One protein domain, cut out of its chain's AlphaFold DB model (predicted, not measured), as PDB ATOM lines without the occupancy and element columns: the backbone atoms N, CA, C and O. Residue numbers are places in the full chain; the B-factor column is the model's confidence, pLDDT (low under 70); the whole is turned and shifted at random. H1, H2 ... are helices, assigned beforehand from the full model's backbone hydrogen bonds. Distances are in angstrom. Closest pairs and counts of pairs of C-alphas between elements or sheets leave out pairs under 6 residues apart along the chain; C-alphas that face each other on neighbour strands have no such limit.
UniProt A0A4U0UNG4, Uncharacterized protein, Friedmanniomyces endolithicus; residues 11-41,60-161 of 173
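This is residues 11 to 41 and 60 to 161 of the 173 residues of an uncharacterized protein of Friedmanniomyces endolithicus (UniProt A0A4U0UNG4). Helix H1 runs side by side with H2 and H5; H4 folds back from H5 as a V, with short H3 near its open end. Here 133 residues are printed, with five named helices, H1 to H5: all helix. The whole is only just compact, close to loose, radius of gyration of the C-alphas 17.0 A, spanning 55 by 34 by 23 A.

Find C-alpha 11 at (100.423, -73.069, -13.645); H1 runs to residue 31. H2 is residues 60 to 80, H3 91 to 99, H4 110 to 132. H5, residues 138 to 160, runs 33.2 A to (110.979, -68.908, -9.175).

H1 touches H2 and H5, opposite ways at shallow tilts of 14 and 15 degrees; with H5 the closest C-alphas are of Ala 28 and Leu 143, 4.9 A apart. H4 and H5 form a hairpin; their closest C-alphas, Ser 129 and Val 142, are 6.2 A apart. O i to N i+4 pairs are within hydrogen-bond range throughout H1, H3 and H4, 14 of 17 in H2, 18 of 19 in H5.

Across the cut, C-alphas 41 and 60 are 13.9 A apart; 27 residues have pLDDT under 70.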
ATOM      1  N   LEU A  11     101.225 -73.757 -12.635       79.62
ATOM      2  CA  LEU A  11     100.423 -73.069 -13.645       79.62
ATOM      3  C   LEU A  11      99.081 -72.630 -13.070       79.62
ATOM      4  O   LEU A  11      98.645 -71.528 -13.363       79.62
ATOM      5  N   TRP A  12      98.471 -73.434 -12.199       82.12
ATOM      6  CA  TRP A  12      97.183 -73.112 -11.592       82.12
ATOM      7  C   TRP A  12      97.260 -71.894 -10.665       82.12
ATOM      8  O   TRP A  12      96.464 -70.967 -10.770       82.12
ATOM      9  N   ALA A  13      98.253 -71.840  -9.777       82.38
ATOM     10  CA  ALA A  13      98.454 -70.655  -8.940       82.38
ATOM     11  C   ALA A  13      98.824 -69.419  -9.785       82.38
ATOM     12  O   ALA A  13      98.335 -68.320  -9.524       82.38
ATOM     13  N   THR A  14      99.613 -69.608 -10.849       86.62
ATOM     14  CA  THR A  14      99.957 -68.532 -11.791       86.62
ATOM     15  C   THR A  14      98.720 -68.000 -12.515       86.62
ATOM     16  O   THR A  14      98.546 -66.785 -12.587       86.62
ATOM     17  N   THR A  15      97.819 -68.862 -13.003       87.75
ATOM     18  CA  THR A  15      96.581 -68.414 -13.658       87.75
ATOM     19  C   THR A  15      95.679 -67.655 -12.694       87.75
ATOM     20  O   THR A  15      95.139 -66.623 -13.078       87.75
ATOM     21  N   LEU A  16      95.574 -68.073 -11.427       89.88
ATOM     22  CA  LEU A  16      94.830 -67.319 -10.412       89.88
ATOM     23  C   LEU A  16      95.411 -65.913 -10.197       89.88
ATOM     24  O   LEU A  16      94.655 -64.942 -10.137       89.88
ATOM     25  N   PHE A  17      96.739 -65.773 -10.123       90.31
ATOM     26  CA  PHE A  17      97.376 -64.457 -10.008       90.31
ATOM     27  C   PHE A  17      97.224 -63.608 -11.275       90.31
ATOM     28  O   PHE A  17      97.015 -62.401 -11.166       90.31
ATOM     29  N   LEU A  18      97.261 -64.221 -12.461       92.12
ATOM     30  CA  LEU A  18      97.015 -63.534 -13.730       92.12
ATOM     31  C   LEU A  18      95.572 -63.039 -13.842       92.12
ATOM     32  O   LEU A  18      95.359 -61.894 -14.225       92.12
ATOM     33  N   VAL A  19      94.586 -63.852 -13.454       93.38
ATOM     34  CA  VAL A  19      93.174 -63.440 -13.427       93.38
ATOM     35  C   VAL A  19      92.982 -62.272 -12.457       93.38
ATOM     36  O   VAL A  19      92.340 -61.284 -12.809       93.38
ATOM     37  N   GLN A  20      93.592 -62.327 -11.268       93.31
ATOM     38  CA  GLN A  20      93.584 -61.203 -10.323       93.31
ATOM     39  C   GLN A  20      94.186 -59.931 -10.938       93.31
ATOM     40  O   GLN A  20      93.600 -58.857 -10.820       93.31
ATOM     41  N   ALA A  21      95.340 -60.042 -11.599       93.38
ATOM     42  CA  ALA A  21      95.990 -58.907 -12.244       93.38
ATOM     43  C   ALA A  21      95.136 -58.325 -13.382       93.38
ATOM     44  O   ALA A  21      94.980 -57.110 -13.464       93.38
ATOM     45  N   LEU A  22      94.522 -59.179 -14.207       94.44
ATOM     46  CA  LEU A  22      93.643 -58.773 -15.304       94.44
ATOM     47  C   LEU A  22      92.443 -57.974 -14.797       94.44
ATOM     48  O   LEU A  22      92.116 -56.942 -15.370       94.44
ATOM     49  N   LEU A  23      91.817 -58.401 -13.700       93.12
ATOM     50  CA  LEU A  23      90.686 -57.687 -13.103       93.12
ATOM     51  C   LEU A  23      91.084 -56.308 -12.564       93.12
ATOM     52  O   LEU A  23      90.325 -55.353 -12.707       93.12
ATOM     53  N   ILE A  24      92.285 -56.174 -11.991       93.12
ATOM     54  CA  ILE A  24      92.806 -54.869 -11.553       93.12
ATOM     55  C   ILE A  24      93.098 -53.978 -12.762       93.12
ATOM     56  O   ILE A  24      92.753 -52.799 -12.748       93.12
ATOM     57  N   LEU A  25      93.700 -54.529 -13.819       93.31
ATOM     58  CA  LEU A  25      93.990 -53.788 -15.049       93.31
ATOM     59  C   LEU A  25      92.718 -53.378 -15.789       93.31
ATOM     60  O   LEU A  25      92.667 -52.278 -16.327       93.31
ATOM     61  N   LEU A  26      91.673 -54.207 -15.760       92.00
ATOM     62  CA  LEU A  26      90.350 -53.851 -16.261       92.00
ATOM     63  C   LEU A  26      89.798 -52.641 -15.497       92.00
ATOM     64  O   LEU A  26      89.374 -51.670 -16.118       92.00
ATOM     65  N   SER A  27      89.877 -52.648 -14.165       89.88
ATOM     66  CA  SER A  27      89.507 -51.488 -13.343       89.88
ATOM     67  C   SER A  27      90.354 -50.254 -13.666       89.88
ATOM     68  O   SER A  27      89.820 -49.153 -13.769       89.88
ATOM     69  N   ALA A  28      91.665 -50.418 -13.869       89.19
ATOM     70  CA  ALA A  28      92.565 -49.326 -14.238       89.19
ATOM     71  C   ALA A  28      92.209 -48.731 -15.612       89.19
ATOM     72  O   ALA A  28      92.157 -47.510 -15.772       89.19
ATOM     73  N   ALA A  29      91.900 -49.587 -16.588       88.75
ATOM     74  CA  ALA A  29      91.471 -49.193 -17.922       88.75
ATOM     75  C   ALA A  29      90.123 -48.463 -17.889       88.75
ATOM     76  O   ALA A  29      89.972 -47.455 -18.568       88.75
ATOM     77  N   LEU A  30      89.172 -48.902 -17.058       86.00
ATOM     78  CA  LEU A  30      87.887 -48.219 -16.865       86.00
ATOM     79  C   LEU A  30      88.030 -46.867 -16.148       86.00
ATOM     80  O   LEU A  30      87.251 -45.953 -16.402       86.00
ATOM     81  N   ALA A  31      89.027 -46.729 -15.272       83.44
ATOM     82  CA  ALA A  31      89.320 -45.502 -14.532       83.44
ATOM     83  C   ALA A  31      90.128 -44.460 -15.326       83.44
ATOM     84  O   ALA A  31      90.271 -43.336 -14.853       83.44
ATOM     85  N   THR A  32      90.679 -44.822 -16.489       83.25
ATOM     86  CA  THR A  32      91.545 -43.949 -17.302       83.25
ATOM     87  C   THR A  32      90.771 -42.878 -18.102       83.25
ATOM     88  O   THR A  32      91.229 -41.736 -18.158       83.25
ATOM     89  N   PRO A  33      89.609 -43.169 -18.723       78.94
ATOM     90  CA  PRO A  33      88.847 -42.171 -19.465       78.94
ATOM     91  C   PRO A  33      88.159 -41.174 -18.523       78.94
ATOM     92  O   PRO A  33      87.318 -41.555 -17.708       78.94
ATOM     93  N   SER A  34      88.429 -39.881 -18.716       62.72
ATOM     94  CA  SER A  34      87.898 -38.779 -17.895       62.72
ATOM     95  C   SER A  34      86.367 -38.652 -17.894       62.72
ATOM     96  O   SER A  34      85.807 -37.990 -17.028       62.72
ATOM     97  N   ASN A  35      85.679 -39.281 -18.854       64.31
ATOM     98  CA  ASN A  35      84.227 -39.171 -19.044       64.31
ATOM     99  C   ASN A  35      83.431 -40.397 -18.557       64.31
ATOM    100  O   ASN A  35      82.196 -40.358 -18.553       64.31
ATOM    101  N   LEU A  36      84.097 -41.495 -18.178       64.62
ATOM    102  CA  LEU A  36      83.411 -42.737 -17.797       64.62
ATOM    103  C   LEU A  36      83.096 -42.791 -16.302       64.62
ATOM    104  O   LEU A  36      81.969 -43.130 -15.933       64.62
ATOM    105  N   ILE A  37      84.059 -42.427 -15.455       68.62
ATOM    106  CA  ILE A  37      83.930 -42.527 -14.000       68.62
ATOM    107  C   ILE A  37      84.220 -41.158 -13.389       68.62
ATOM    108  O   ILE A  37      85.341 -40.669 -13.519       68.62
ATOM    109  N   PRO A  38      83.240 -40.531 -12.719       65.00
ATOM    110  CA  PRO A  38      83.480 -39.306 -11.972       65.00
ATOM    111  C   PRO A  38      84.492 -39.580 -10.866       65.00
ATOM    112  O   PRO A  38      84.281 -40.454 -10.025       65.00
ATOM    113  N   GLN A  39      85.598 -38.849 -10.894       69.88
ATOM    114  CA  GLN A  39      86.654 -38.929  -9.897       69.88
ATOM    115  C   GLN A  39      86.957 -37.523  -9.403       69.88
ATOM    116  O   GLN A  39      86.937 -36.564 -10.175       69.88
ATOM    117  N   GLU A  40      87.255 -37.419  -8.113       67.38
ATOM    118  CA  GLU A  40      87.805 -36.192  -7.554       67.38
ATOM    119  C   GLU A  40      89.182 -35.921  -8.182       67.38
ATOM    120  O   GLU A  40      89.987 -36.855  -8.309       67.38
ATOM    121  N   PRO A  41      89.487 -34.674  -8.576       67.00
ATOM    122  CA  PRO A  41      90.807 -34.316  -9.071       67.00
ATOM    123  C   PRO A  41      91.900 -34.728  -8.074       67.00
ATOM    124  O   PRO A  41      91.755 -34.552  -6.866       67.00
ATOM    125  N   ILE A  60      80.350 -44.435 -10.058       80.06
ATOM    126  CA  ILE A  60      81.459 -44.591  -9.101       80.06
ATOM    127  C   ILE A  60      81.591 -46.036  -8.591       80.06
ATOM    128  O   ILE A  60      82.688 -46.518  -8.326       80.06
ATOM    129  N   VAL A  61      80.471 -46.763  -8.533       81.94
ATOM    130  CA  VAL A  61      80.397 -48.144  -8.039       81.94
ATOM    131  C   VAL A  61      80.884 -49.152  -9.089       81.94
ATOM    132  O   VAL A  61      81.192 -50.289  -8.746       81.94
ATOM    133  N   SER A  62      81.024 -48.755 -10.360       85.50
ATOM    134  CA  SER A  62      81.389 -49.661 -11.465       85.50
ATOM    135  C   SER A  62      82.745 -50.361 -11.291       85.50
ATOM    136  O   SER A  62      82.950 -51.446 -11.829       85.50
ATOM    137  N   LEU A  63      83.648 -49.780 -10.497       85.94
ATOM    138  CA  LEU A  63      84.962 -50.345 -10.170       85.94
ATOM    139  C   LEU A  63      84.900 -51.407  -9.065       85.94
ATOM    140  O   LEU A  63      85.817 -52.215  -8.939       85.94
ATOM    141  N   ILE A  64      83.840 -51.417  -8.250       88.94
ATOM    142  CA  ILE A  64      83.740 -52.305  -7.087       88.94
ATOM    143  C   ILE A  64      83.662 -53.780  -7.505       88.94
ATOM    144  O   ILE A  64      84.436 -54.560  -6.954       88.94
ATOM    145  N   PRO A  65      82.818 -54.203  -8.472       92.44
ATOM    146  CA  PRO A  65      82.715 -55.614  -8.845       92.44
ATOM    147  C   PRO A  65      84.043 -56.278  -9.261       92.44
ATOM    148  O   PRO A  65      84.380 -57.307  -8.667       92.44
ATOM    149  N   PRO A  66      84.843 -55.736 -10.207       92.06
ATOM    150  CA  PRO A  66      86.109 -56.369 -10.593       92.06
ATOM    151  C   PRO A  66      87.137 -56.396  -9.450       92.06
ATOM    152  O   PRO A  66      87.829 -57.400  -9.274       92.06
ATOM    153  N   LEU A  67      87.209 -55.340  -8.633       92.19
ATOM    154  CA  LEU A  67      88.119 -55.280  -7.482       92.19
ATOM    155  C   LEU A  67      87.703 -56.247  -6.361       92.19
ATOM    156  O   LEU A  67      88.550 -56.923  -5.780       92.19
ATOM    157  N   ALA A  68      86.404 -56.358  -6.082       92.62
ATOM    158  CA  ALA A  68      85.866 -57.289  -5.093       92.62
ATOM    159  C   ALA A  68      86.068 -58.747  -5.523       92.62
ATOM    160  O   ALA A  68      86.436 -59.596  -4.712       92.62
ATOM    161  N   PHE A  69      85.883 -59.047  -6.811       93.12
ATOM    162  CA  PHE A  69      86.150 -60.387  -7.317       93.12
ATOM    163  C   PHE A  69      87.639 -60.727  -7.192       93.12
ATOM    164  O   PHE A  69      87.991 -61.791  -6.683       93.12
ATOM    165  N   GLN A  70      88.531 -59.796  -7.544       93.88
ATOM    166  CA  GLN A  70      89.969 -59.981  -7.365       93.88
ATOM    167  C   GLN A  70      90.362 -60.253  -5.905       93.88
ATOM    168  O   GLN A  70      91.186 -61.143  -5.657       93.88
ATOM    169  N   SER A  71      89.803 -59.512  -4.944       90.62
ATOM    170  CA  SER A  71      90.112 -59.700  -3.523       90.62
ATOM    171  C   SER A  71      89.597 -61.048  -3.001       90.62
ATOM    172  O   SER A  71      90.305 -61.730  -2.258       90.62
ATOM    173  N   GLY A  72      88.431 -61.498  -3.477       90.06
ATOM    174  CA  GLY A  72      87.898 -62.834  -3.211       90.06
ATOM    175  C   GLY A  72      88.817 -63.950  -3.714       90.06
ATOM    176  O   GLY A  72      89.138 -64.872  -2.960       90.06
ATOM    177  N   ILE A  73      89.325 -63.840  -4.949       90.75
ATOM    178  CA  ILE A  73      90.303 -64.808  -5.471       90.75
ATOM    179  C   ILE A  73      91.577 -64.767  -4.615       90.75
ATOM    180  O   ILE A  73      92.122 -65.817  -4.310       90.75
ATOM    181  N   GLN A  74      92.046 -63.595  -4.173       89.75
ATOM    182  CA  GLN A  74      93.250 -63.497  -3.337       89.75
ATOM    183  C   GLN A  74      93.100 -64.245  -2.007       89.75
ATOM    184  O   GLN A  74      94.026 -64.949  -1.596       89.75
ATOM    185  N   ILE A  75      91.933 -64.140  -1.368       88.19
ATOM    186  CA  ILE A  75      91.611 -64.905  -0.160       88.19
ATOM    187  C   ILE A  75      91.603 -66.405  -0.469       88.19
ATOM    188  O   ILE A  75      92.260 -67.179   0.228       88.19
ATOM    189  N   ALA A  76      90.908 -66.815  -1.534       87.62
ATOM    190  CA  ALA A  76      90.836 -68.214  -1.939       87.62
ATOM    191  C   ALA A  76      92.232 -68.790  -2.229       87.62
ATOM    192  O   ALA A  76      92.589 -69.818  -1.661       87.62
ATOM    193  N   THR A  77      93.058 -68.097  -3.023       86.88
ATOM    194  CA  THR A  77      94.438 -68.488  -3.351       86.88
ATOM    195  C   THR A  77      95.321 -68.587  -2.105       86.88
ATOM    196  O   THR A  77      96.126 -69.507  -2.009       86.88
ATOM    197  N   SER A  78      95.160 -67.690  -1.125       84.38
ATOM    198  CA  SER A  78      95.907 -67.750   0.140       84.38
ATOM    199  C   SER A  78      95.641 -69.051   0.894       84.38
ATOM    200  O   SER A  78      96.577 -69.722   1.329       84.38
ATOM    201  N   ARG A  79      94.366 -69.440   1.010       81.25
ATOM    202  CA  ARG A  79      93.971 -70.700   1.658       81.25
ATOM    203  C   ARG A  79      94.462 -71.907   0.870       81.25
ATOM    204  O   ARG A  79      94.933 -72.883   1.443       81.25
ATOM    205  N   LEU A  80      94.410 -71.794  -0.452       81.38
ATOM    206  CA  LEU A  80      94.837 -72.816  -1.394       81.38
ATOM    207  C   LEU A  80      96.327 -73.154  -1.299       81.38
ATOM    208  O   LEU A  80      96.708 -74.313  -1.422       81.38
ATOM    209  N   LEU A  81      97.159 -72.141  -1.051       77.06
ATOM    210  CA  LEU A  81      98.599 -72.275  -0.827       77.06
ATOM    211  C   LEU A  81      98.946 -72.684   0.617       77.06
ATOM    212  O   LEU A  81     100.120 -72.757   0.969       77.06
ATOM    213  N   GLY A  82      97.945 -72.940   1.465       74.75
ATOM    214  CA  GLY A  82      98.138 -73.313   2.869       74.75
ATOM    215  C   GLY A  82      98.485 -72.138   3.787       74.75
ATOM    216  O   GLY A  82      98.871 -72.348   4.934       74.75
ATOM    217  N   PHE A  83      98.343 -70.897   3.316       75.75
ATOM    218  CA  PHE A  83      98.615 -69.685   4.084       75.75
ATOM    219  C   PHE A  83      97.324 -69.133   4.699       75.75
ATOM    220  O   PHE A  83      96.849 -68.051   4.346       75.75
ATOM    221  N   ASN A  84      96.734 -69.894   5.620       68.12
ATOM    222  CA  ASN A  84      95.479 -69.514   6.279       68.12
ATOM    223  C   ASN A  84      95.657 -68.369   7.280       68.12
ATOM    224  O   ASN A  84      94.716 -67.619   7.524       68.12
ATOM    225  N   GLU A  85      96.866 -68.213   7.810       64.56
ATOM    226  CA  GLU A  85      97.210 -67.206   8.809       64.56
ATOM    227  C   GLU A  85      97.492 -65.803   8.262       64.56
ATOM    228  O   GLU A  85      97.882 -64.915   9.017       64.56
ATOM    229  N   LEU A  86      97.372 -65.590   6.950       72.31
ATOM    230  CA  LEU A  86      97.563 -64.255   6.402       72.31
ATOM    231  C   LEU A  86      96.379 -63.346   6.794       72.31
ATOM    232  O   LEU A  86      95.228 -63.792   6.762       72.31
ATOM    233  N   PRO A  87      96.633 -62.052   7.078       65.81
ATOM    234  CA  PRO A  87      95.639 -61.084   7.570       65.81
ATOM    235  C   PRO A  87      94.467 -60.788   6.613       65.81
ATOM    236  O   PRO A  87      93.607 -59.963   6.909       65.81
ATOM    237  N   VAL A  88      94.389 -61.485   5.478       65.69
ATOM    238  CA  VAL A  88      93.272 -61.444   4.526       65.69
ATOM    239  C   VAL A  88      91.971 -62.052   5.076       65.69
ATOM    240  O   VAL A  88      90.914 -61.798   4.511       65.69
ATOM    241  N   ASN A  89      92.020 -62.811   6.180       60.97
ATOM    242  CA  ASN A  89      90.869 -63.504   6.785       60.97
ATOM    243  C   ASN A  89      90.423 -62.930   8.144       60.97
ATOM    244  O   ASN A  89      89.821 -63.675   8.908       60.97
ATOM    245  N   VAL A  90      90.690 -61.641   8.418       75.06
ATOM    246  CA  VAL A  90      90.476 -60.879   9.678       75.06
ATOM    247  C   VAL A  90      91.817 -60.518  10.331       75.06
ATOM    248  O   VAL A  90      92.556 -61.363  10.825       75.06
ATOM    249  N   ILE A  91      92.134 -59.221  10.367       77.12
ATOM    250  CA  ILE A  91      93.381 -58.711  10.966       77.12
ATOM    251  C   ILE A  91      93.378 -58.923  12.485       77.12
ATOM    252  O   ILE A  91      94.409 -59.237  13.074       77.12
ATOM    253  N   THR A  92      92.209 -58.815  13.120       80.94
ATOM    254  CA  THR A  92      92.050 -58.992  14.567       80.94
ATOM    255  C   THR A  92      92.467 -60.383  15.033       80.94
ATOM    256  O   THR A  92      93.165 -60.488  16.035       80.94
ATOM    257  N   SER A  93      92.117 -61.449  14.303       77.06
ATOM    258  CA  SER A  93      92.547 -62.806  14.662       77.06
ATOM    259  C   SER A  93      94.058 -62.957  14.517       77.06
ATOM    260  O   SER A  93      94.694 -63.557  15.371       77.06
ATOM    261  N   THR A  94      94.661 -62.314  13.512       74.56
ATOM    262  CA  THR A  94      96.124 -62.287  13.362       74.56
ATOM    263  C   THR A  94      96.792 -61.552  14.529       74.56
ATOM    264  O   THR A  94      97.830 -61.993  15.012       74.56
ATOM    265  N   TYR A  95      96.199 -60.458  15.016       73.69
ATOM    266  CA  TYR A  95      96.700 -59.726  16.181       73.69
ATOM    267  C   TYR A  95      96.588 -60.548  17.471       73.69
ATOM    268  O   TYR A  95      97.563 -60.644  18.214       73.69
ATOM    269  N   CYS A  96      95.438 -61.190  17.707       72.88
ATOM    270  CA  CYS A  96      95.245 -62.095  18.841       72.88
ATOM    271  C   CYS A  96      96.224 -63.272  18.795       72.88
ATOM    272  O   CYS A  96      96.828 -63.597  19.812       72.88
ATOM    273  N   ASP A  97      96.442 -63.857  17.616       73.81
ATOM    274  CA  ASP A  97      97.404 -64.939  17.439       73.81
ATOM    275  C   ASP A  97      98.854 -64.496  17.699       73.81
ATOM    276  O   ASP A  97      99.660 -65.294  18.165       73.81
ATOM    277  N   ILE A  98      99.209 -63.245  17.376       71.38
ATOM    278  CA  ILE A  98     100.540 -62.689  17.668       71.38
ATOM    279  C   ILE A  98     100.688 -62.456  19.174       71.38
ATOM    280  O   ILE A  98     101.693 -62.853  19.752       71.38
ATOM    281  N   MET A  99      99.694 -61.838  19.818       68.94
ATOM    282  CA  MET A  99      99.753 -61.496  21.244       68.94
ATOM    283  C   MET A  99      99.641 -62.717  22.168       68.94
ATOM    284  O   MET A  99     100.178 -62.693  23.271       68.94
ATOM    285  N   GLY A 100      98.976 -63.786  21.724       62.97
ATOM    286  CA  GLY A 100      98.881 -65.057  22.447       62.97
ATOM    287  C   GLY A 100     100.092 -65.987  22.280       62.97
ATOM    288  O   GLY A 100     100.123 -67.048  22.904       62.97
ATOM    289  N   ASP A 101     101.082 -65.637  21.450       65.88
ATOM    290  CA  ASP A 101     102.263 -66.475  21.221       65.88
ATOM    291  C   ASP A 101     103.269 -66.338  22.383       65.88
ATOM    292  O   ASP A 101     103.995 -65.354  22.513       65.88
ATOM    293  N   PHE A 102     103.374 -67.368  23.226       55.84
ATOM    294  CA  PHE A 102     104.344 -67.420  24.331       55.84
ATOM    295  C   PHE A 102     105.816 -67.335  23.872       55.84
ATOM    296  O   PHE A 102     106.703 -67.097  24.691       55.84
ATOM    297  N   LYS A 103     106.103 -67.506  22.572       58.81
ATOM    298  CA  LYS A 103     107.436 -67.366  21.962       58.81
ATOM    299  C   LYS A 103     107.593 -66.065  21.166       58.81
ATOM    300  O   LYS A 103     108.385 -66.004  20.224       58.81
ATOM    301  N   LEU A 104     106.909 -64.998  21.579       53.06
ATOM    302  CA  LEU A 104     106.987 -63.654  20.989       53.06
ATOM    303  C   LEU A 104     108.416 -63.124  20.762       53.06
ATOM    304  O   LEU A 104     108.627 -62.376  19.814       53.06
ATOM    305  N   LEU A 105     109.402 -63.546  21.563       53.28
ATOM    306  CA  LEU A 105     110.812 -63.131  21.454       53.28
ATOM    307  C   LEU A 105     111.750 -64.205  20.875       53.28
ATOM    308  O   LEU A 105     112.951 -63.971  20.755       53.28
ATOM    309  N   ALA A 106     111.240 -65.383  20.499       58.16
ATOM    310  CA  ALA A 106     112.062 -66.406  19.860       58.16
ATOM    311  C   ALA A 106     112.365 -66.009  18.405       58.16
ATOM    312  O   ALA A 106     111.486 -65.559  17.667       58.16
ATOM    313  N   THR A 107     113.616 -66.186  17.985       55.84
ATOM    314  CA  THR A 107     114.154 -65.731  16.691       55.84
ATOM    315  C   THR A 107     113.842 -66.655  15.512       55.84
ATOM    316  O   THR A 107     114.207 -66.333  14.388       55.84
ATOM    317  N   ASN A 108     113.181 -67.797  15.733       57.66
ATOM    318  CA  ASN A 108     113.028 -68.836  14.711       57.66
ATOM    319  C   ASN A 108     111.573 -69.321  14.571       57.66
ATOM    320  O   ASN A 108     111.263 -70.489  14.807       57.66
ATOM    321  N   ASN A 109     110.653 -68.408  14.228       65.69
ATOM    322  CA  ASN A 109     109.254 -68.743  13.939       65.69
ATOM    323  C   ASN A 109     108.809 -68.158  12.586       65.69
ATOM    324  O   ASN A 109     108.212 -67.083  12.510       65.69
ATOM    325  N   VAL A 110     109.036 -68.928  11.515       68.88
ATOM    326  CA  VAL A 110     108.705 -68.568  10.121       68.88
ATOM    327  C   VAL A 110     107.224 -68.197   9.942       68.88
ATOM    328  O   VAL A 110     106.886 -67.336   9.129       68.88
ATOM    329  N   ARG A 111     106.315 -68.810  10.717       66.69
ATOM    330  CA  ARG A 111     104.879 -68.492  10.654       66.69
ATOM    331  C   ARG A 111     104.577 -67.125  11.266       66.69
ATOM    332  O   ARG A 111     103.762 -66.397  10.704       66.69
ATOM    333  N   ARG A 112     105.242 -66.752  12.368       69.12
ATOM    334  CA  ARG A 112     105.106 -65.422  12.989       69.12
ATOM    335  C   ARG A 112     105.667 -64.340  12.075       69.12
ATOM    336  O   ARG A 112     104.972 -63.368  11.796       69.12
ATOM    337  N   ASP A 113     106.877 -64.535  11.559       75.31
ATOM    338  CA  ASP A 113     107.548 -63.531  10.727       75.31
ATOM    339  C   ASP A 113     106.769 -63.261   9.431       75.31
ATOM    340  O   ASP A 113     106.661 -62.113   8.997       75.31
ATOM    341  N   ARG A 114     106.095 -64.280   8.873       77.75
ATOM    342  CA  ARG A 114     105.184 -64.098   7.733       77.75
ATOM    343  C   ARG A 114     103.925 -63.298   8.086       77.75
ATOM    344  O   ARG A 114     103.483 -62.492   7.270       77.75
ATOM    345  N   ARG A 115     103.342 -63.494   9.276       79.00
ATOM    346  CA  ARG A 115     102.160 -62.741   9.750       79.00
ATOM    347  C   ARG A 115     102.506 -61.281  10.018       79.00
ATOM    348  O   ARG A 115     101.837 -60.391   9.501       79.00
ATOM    349  N   VAL A 116     103.574 -61.045  10.779       79.38
ATOM    350  CA  VAL A 116     104.063 -59.697  11.102       79.38
ATOM    351  C   VAL A 116     104.463 -58.972   9.822       79.38
ATOM    352  O   VAL A 116     103.999 -57.858   9.586       79.38
ATOM    353  N   GLY A 117     105.227 -59.629   8.945       81.88
ATOM    354  CA  GLY A 117     105.580 -59.088   7.636       81.88
ATOM    355  C   GLY A 117     104.345 -58.716   6.814       81.88
ATOM    356  O   GLY A 117     104.273 -57.605   6.297       81.88
ATOM    357  N   ALA A 118     103.332 -59.585   6.750       82.69
ATOM    358  CA  ALA A 118     102.098 -59.294   6.024       82.69
ATOM    359  C   ALA A 118     101.341 -58.076   6.584       82.69
ATOM    360  O   ALA A 118     100.857 -57.259   5.802       82.69
ATOM    361  N   VAL A 119     101.267 -57.920   7.910       84.19
ATOM    362  CA  VAL A 119     100.644 -56.745   8.547       84.19
ATOM    363  C   VAL A 119     101.429 -55.472   8.225       84.19
ATOM    364  O   VAL A 119     100.835 -54.474   7.822       84.19
ATOM    365  N   VAL A 120     102.759 -55.508   8.329       87.56
ATOM    366  CA  VAL A 120     103.621 -54.356   8.022       87.56
ATOM    367  C   VAL A 120     103.508 -53.955   6.549       87.56
ATOM    368  O   VAL A 120     103.321 -52.774   6.255       87.56
ATOM    369  N   PHE A 121     103.546 -54.915   5.620       88.69
ATOM    370  CA  PHE A 121     103.378 -54.645   4.188       88.69
ATOM    371  C   PHE A 121     101.985 -54.101   3.852       88.69
ATOM    372  O   PHE A 121     101.879 -53.205   3.014       88.69
ATOM    373  N   LEU A 122     100.926 -54.590   4.508       87.94
ATOM    374  CA  LEU A 122      99.576 -54.041   4.346       87.94
ATOM    375  C   LEU A 122      99.493 -52.587   4.818       87.94
ATOM    376  O   LEU A 122      98.962 -51.745   4.094       87.94
ATOM    377  N   LEU A 123     100.042 -52.277   5.995       88.88
ATOM    378  CA  LEU A 123     100.064 -50.912   6.524       88.88
ATOM    379  C   LEU A 123     100.871 -49.978   5.617       88.88
ATOM    380  O   LEU A 123     100.371 -48.926   5.218       88.88
ATOM    381  N   ALA A 124     102.080 -50.384   5.227       92.81
ATOM    382  CA  ALA A 124     102.924 -49.610   4.323       92.81
ATOM    383  C   ALA A 124     102.233 -49.371   2.969       92.81
ATOM    384  O   ALA A 124     102.167 -48.234   2.505       92.81
ATOM    385  N   GLY A 125     101.646 -50.410   2.368       89.50
ATOM    386  CA  GLY A 125     100.904 -50.302   1.111       89.50
ATOM    387  C   GLY A 125      99.674 -49.392   1.213       89.50
ATOM    388  O   GLY A 125      99.406 -48.608   0.301       89.50
ATOM    389  N   SER A 126      98.955 -49.424   2.339       89.88
ATOM    390  CA  SER A 126      97.818 -48.527   2.579       89.88
ATOM    391  C   SER A 126      98.253 -47.066   2.715       89.88
ATOM    392  O   SER A 126      97.564 -46.177   2.219       89.88
ATOM    393  N   ILE A 127      99.392 -46.802   3.360       92.25
ATOM    394  CA  ILE A 127      99.932 -45.444   3.474       92.25
ATOM    395  C   ILE A 127     100.361 -44.957   2.087       92.25
ATOM    396  O   ILE A 127      99.902 -43.908   1.642       92.25
ATOM    397  N   ILE A 128     101.177 -45.737   1.371       92.12
ATOM    398  CA  ILE A 128     101.683 -45.377   0.036       92.12
ATOM    399  C   ILE A 128     100.528 -45.108  -0.935       92.12
ATOM    400  O   ILE A 128     100.527 -44.085  -1.618       92.12
ATOM    401  N   SER A 129      99.518 -45.982  -0.967       86.94
ATOM    402  CA  SER A 129      98.353 -45.792  -1.837       86.94
ATOM    403  C   SER A 129      97.566 -44.530  -1.473       86.94
ATOM    404  O   SER A 129      97.246 -43.750  -2.370       86.94
ATOM    405  N   GLY A 130      97.347 -44.253  -0.183       87.12
ATOM    406  CA  GLY A 130      96.699 -43.020   0.279       87.12
ATOM    407  C   GLY A 130      97.437 -41.745  -0.143       87.12
ATOM    408  O   GLY A 130      96.803 -40.759  -0.519       87.12
ATOM    409  N   TRP A 131      98.772 -41.762  -0.150       87.38
ATOM    410  CA  TRP A 131      99.575 -40.658  -0.685       87.38
ATOM    411  C   TRP A 131      99.493 -40.561  -2.213       87.38
ATOM    412  O   TRP A 131      99.412 -39.458  -2.750       87.38
ATOM    413  N   MET A 132      99.457 -41.688  -2.926       86.00
ATOM    414  CA  MET A 132      99.304 -41.705  -4.385       86.00
ATOM    415  C   MET A 132      97.952 -41.167  -4.858       86.00
ATOM    416  O   MET A 132      97.911 -40.460  -5.862       86.00
ATOM    417  N   LEU A 133      96.871 -41.415  -4.112       84.00
ATOM    418  CA  LEU A 133      95.555 -40.815  -4.372       84.00
ATOM    419  C   LEU A 133      95.582 -39.277  -4.339       84.00
ATOM    420  O   LEU A 133      94.745 -38.640  -4.973       84.00
ATOM    421  N   ARG A 134      96.555 -38.680  -3.639       77.75
ATOM    422  CA  ARG A 134      96.774 -37.229  -3.562       77.75
ATOM    423  C   ARG A 134      97.709 -36.683  -4.648       77.75
ATOM    424  O   ARG A 134      97.930 -35.479  -4.720       77.75
ATOM    425  N   SER A 135      98.311 -37.549  -5.454       79.69
ATOM    426  CA  SER A 135      99.120 -37.128  -6.597       79.69
ATOM    427  C   SER A 135      98.224 -36.788  -7.788       79.69
ATOM    428  O   SER A 135      97.099 -37.274  -7.888       79.69
ATOM    429  N   LYS A 136      98.761 -36.046  -8.769       75.06
ATOM    430  CA  LYS A 136      98.081 -35.722 -10.040       75.06
ATOM    431  C   LYS A 136      97.509 -36.955 -10.753       75.06
ATOM    432  O   LYS A 136      96.549 -36.829 -11.501       75.06
ATOM    433  N   GLY A 137      98.105 -38.127 -10.524       71.75
ATOM    434  CA  GLY A 137      97.663 -39.405 -11.084       71.75
ATOM    435  C   GLY A 137      96.437 -40.035 -10.406       71.75
ATOM    436  O   GLY A 137      95.878 -40.977 -10.966       71.75
ATOM    437  N   GLY A 138      96.017 -39.542  -9.234       81.56
ATOM    438  CA  GLY A 138      94.784 -39.929  -8.543       81.56
ATOM    439  C   GLY A 138      94.548 -41.440  -8.438       81.56
ATOM    440  O   GLY A 138      95.472 -42.238  -8.262       81.56
ATOM    441  N   LEU A 139      93.280 -41.842  -8.572       83.62
ATOM    442  CA  LEU A 139      92.853 -43.242  -8.507       83.62
ATOM    443  C   LEU A 139      93.433 -44.095  -9.648       83.62
ATOM    444  O   LEU A 139      93.819 -45.243  -9.423       83.62
ATOM    445  N   MET A 140      93.541 -43.534 -10.856       87.25
ATOM    446  CA  MET A 140      94.110 -44.222 -12.020       87.25
ATOM    447  C   MET A 140      95.533 -44.721 -11.732       87.25
ATOM    448  O   MET A 140      95.842 -45.888 -11.978       87.25
ATOM    449  N   SER A 141      96.389 -43.863 -11.172       87.31
ATOM    450  CA  SER A 141      97.772 -44.221 -10.846       87.31
ATOM    451  C   SER A 141      97.844 -45.367  -9.834       87.31
ATOM    452  O   SER A 141      98.643 -46.286 -10.012       87.31
ATOM    453  N   VAL A 142      96.968 -45.371  -8.822       90.38
ATOM    454  CA  VAL A 142      96.878 -46.462  -7.835       90.38
ATOM    455  C   VAL A 142      96.533 -47.792  -8.491       90.38
ATOM    456  O   VAL A 142      97.193 -48.795  -8.217       90.38
ATOM    457  N   LEU A 143      95.547 -47.808  -9.384       91.06
ATOM    458  CA  LEU A 143      95.104 -49.036 -10.040       91.06
ATOM    459  C   LEU A 143      96.159 -49.592 -11.003       91.06
ATOM    460  O   LEU A 143      96.406 -50.798 -10.999       91.06
ATOM    461  N   TRP A 144      96.838 -48.733 -11.768       91.94
ATOM    462  CA  TRP A 144      97.919 -49.158 -12.663       91.94
ATOM    463  C   TRP A 144      99.116 -49.733 -11.906       91.94
ATOM    464  O   TRP A 144      99.599 -50.812 -12.254       91.94
ATOM    465  N   VAL A 145      99.562 -49.067 -10.838       93.38
ATOM    466  CA  VAL A 145     100.665 -49.567 -10.001       93.38
ATOM    467  C   VAL A 145     100.271 -50.872  -9.310       93.38
ATOM    468  O   VAL A 145     101.046 -51.826  -9.320       93.38
ATOM    469  N   SER A 146      99.051 -50.964  -8.772       92.06
ATOM    470  CA  SER A 146      98.550 -52.201  -8.163       92.06
ATOM    471  C   SER A 146      98.497 -53.355  -9.170       92.06
ATOM    472  O   SER A 146      98.878 -54.479  -8.839       92.06
ATOM    473  N   GLY A 147      98.046 -53.093 -10.401       92.56
ATOM    474  CA  GLY A 147      98.017 -54.081 -11.480       92.56
ATOM    475  C   GLY A 147      99.420 -54.548 -11.868       92.56
ATOM    476  O   GLY A 147      99.658 -55.752 -11.975       92.56
ATOM    477  N   ALA A 148     100.369 -53.617 -11.988       93.31
ATOM    478  CA  ALA A 148     101.768 -53.915 -12.288       93.31
ATOM    479  C   ALA A 148     102.423 -54.779 -11.201       93.31
ATOM    480  O   ALA A 148     103.032 -55.800 -11.517       93.31
ATOM    481  N   ILE A 149     102.238 -54.435  -9.921       92.94
ATOM    482  CA  ILE A 149     102.732 -55.242  -8.793       92.94
ATOM    483  C   ILE A 149     102.177 -56.665  -8.883       92.94
ATOM    484  O   ILE A 149     102.918 -57.635  -8.735       92.94
ATOM    485  N   LYS A 150     100.880 -56.811  -9.177       92.69
ATOM    486  CA  LYS A 150     100.247 -58.127  -9.272       92.69
ATOM    487  C   LYS A 150     100.777 -58.957 -10.443       92.69
ATOM    488  O   LYS A 150     100.997 -60.156 -10.274       92.69
ATOM    489  N   LEU A 151     101.023 -58.328 -11.594       91.94
ATOM    490  CA  LEU A 151     101.662 -58.977 -12.742       91.94
ATOM    491  C   LEU A 151     103.084 -59.434 -12.421       91.94
ATOM    492  O   LEU A 151     103.446 -60.561 -12.756       91.94
ATOM    493  N   ILE A 152     103.869 -58.599 -11.737       93.38
ATOM    494  CA  ILE A 152     105.222 -58.959 -11.303       93.38
ATOM    495  C   ILE A 152     105.165 -60.168 -10.371       93.38
ATOM    496  O   ILE A 152     105.916 -61.115 -10.574       93.38
ATOM    497  N   THR A 153     104.241 -60.198  -9.407       88.88
ATOM    498  CA  THR A 153     104.059 -61.361  -8.527       88.88
ATOM    499  C   THR A 153     103.705 -62.625  -9.311       88.88
ATOM    500  O   THR A 153     104.259 -63.685  -9.027       88.88
ATOM    501  N   ALA A 154     102.821 -62.531 -10.311       88.69
ATOM    502  CA  ALA A 154     102.470 -63.666 -11.162       88.69
ATOM    503  C   ALA A 154     103.686 -64.181 -11.957       88.69
ATOM    504  O   ALA A 154     103.944 -65.384 -11.973       88.69
ATOM    505  N   GLY A 155     104.463 -63.274 -12.560       87.81
ATOM    506  CA  GLY A 155     105.687 -63.618 -13.285       87.81
ATOM    507  C   GLY A 155     106.754 -64.221 -12.370       87.81
ATOM    508  O   GLY A 155     107.321 -65.266 -12.680       87.81
ATOM    509  N   LEU A 156     106.977 -63.618 -11.204       87.50
ATOM    510  CA  LEU A 156     107.936 -64.097 -10.214       87.50
ATOM    511  C   LEU A 156     107.575 -65.500  -9.718       87.50
ATOM    512  O   LEU A 156     108.447 -66.361  -9.638       87.50
ATOM    513  N   TYR A 157     106.293 -65.748  -9.436       85.06
ATOM    514  CA  TYR A 157     105.814 -67.067  -9.029       85.06
ATOM    515  C   TYR A 157     106.052 -68.112 -10.125       85.06
ATOM    516  O   TYR A 157     106.525 -69.211  -9.841       85.06
ATOM    517  N   PHE A 158     105.780 -67.762 -11.385       84.31
ATOM    518  CA  PHE A 158     105.994 -68.651 -12.524       84.31
ATOM    519  C   PHE A 158     107.469 -69.049 -12.696       84.31
ATOM    520  O   PHE A 158     107.766 -70.232 -12.888       84.31
ATOM    521  N   PHE A 159     108.387 -68.079 -12.595       83.44
ATOM    522  CA  PHE A 159     109.819 -68.305 -12.800       83.44
ATOM    523  C   PHE A 159     110.525 -68.934 -11.593       83.44
ATOM    524  O   PHE A 159     111.351 -69.825 -11.785       83.44
ATOM    525  N   LEU A 160     110.226 -68.494 -10.365       80.06
ATOM    526  CA  LEU A 160     110.979 -68.908  -9.175       80.06
ATOM    527  C   LEU A 160     110.462 -70.180  -8.505       80.06
ATOM    528  O   LEU A 160     111.243 -70.849  -7.834       80.06
ATOM    529  N   VAL A 161     109.177 -70.529  -8.638       74.06
ATOM    530  CA  VAL A 161     108.635 -71.710  -7.951       74.06
ATOM    531  C   VAL A 161     108.887 -72.958  -8.799       74.06
ATOM    532  O   VAL A 161     108.284 -73.081  -9.870       74.06
TER     533      VAL A 161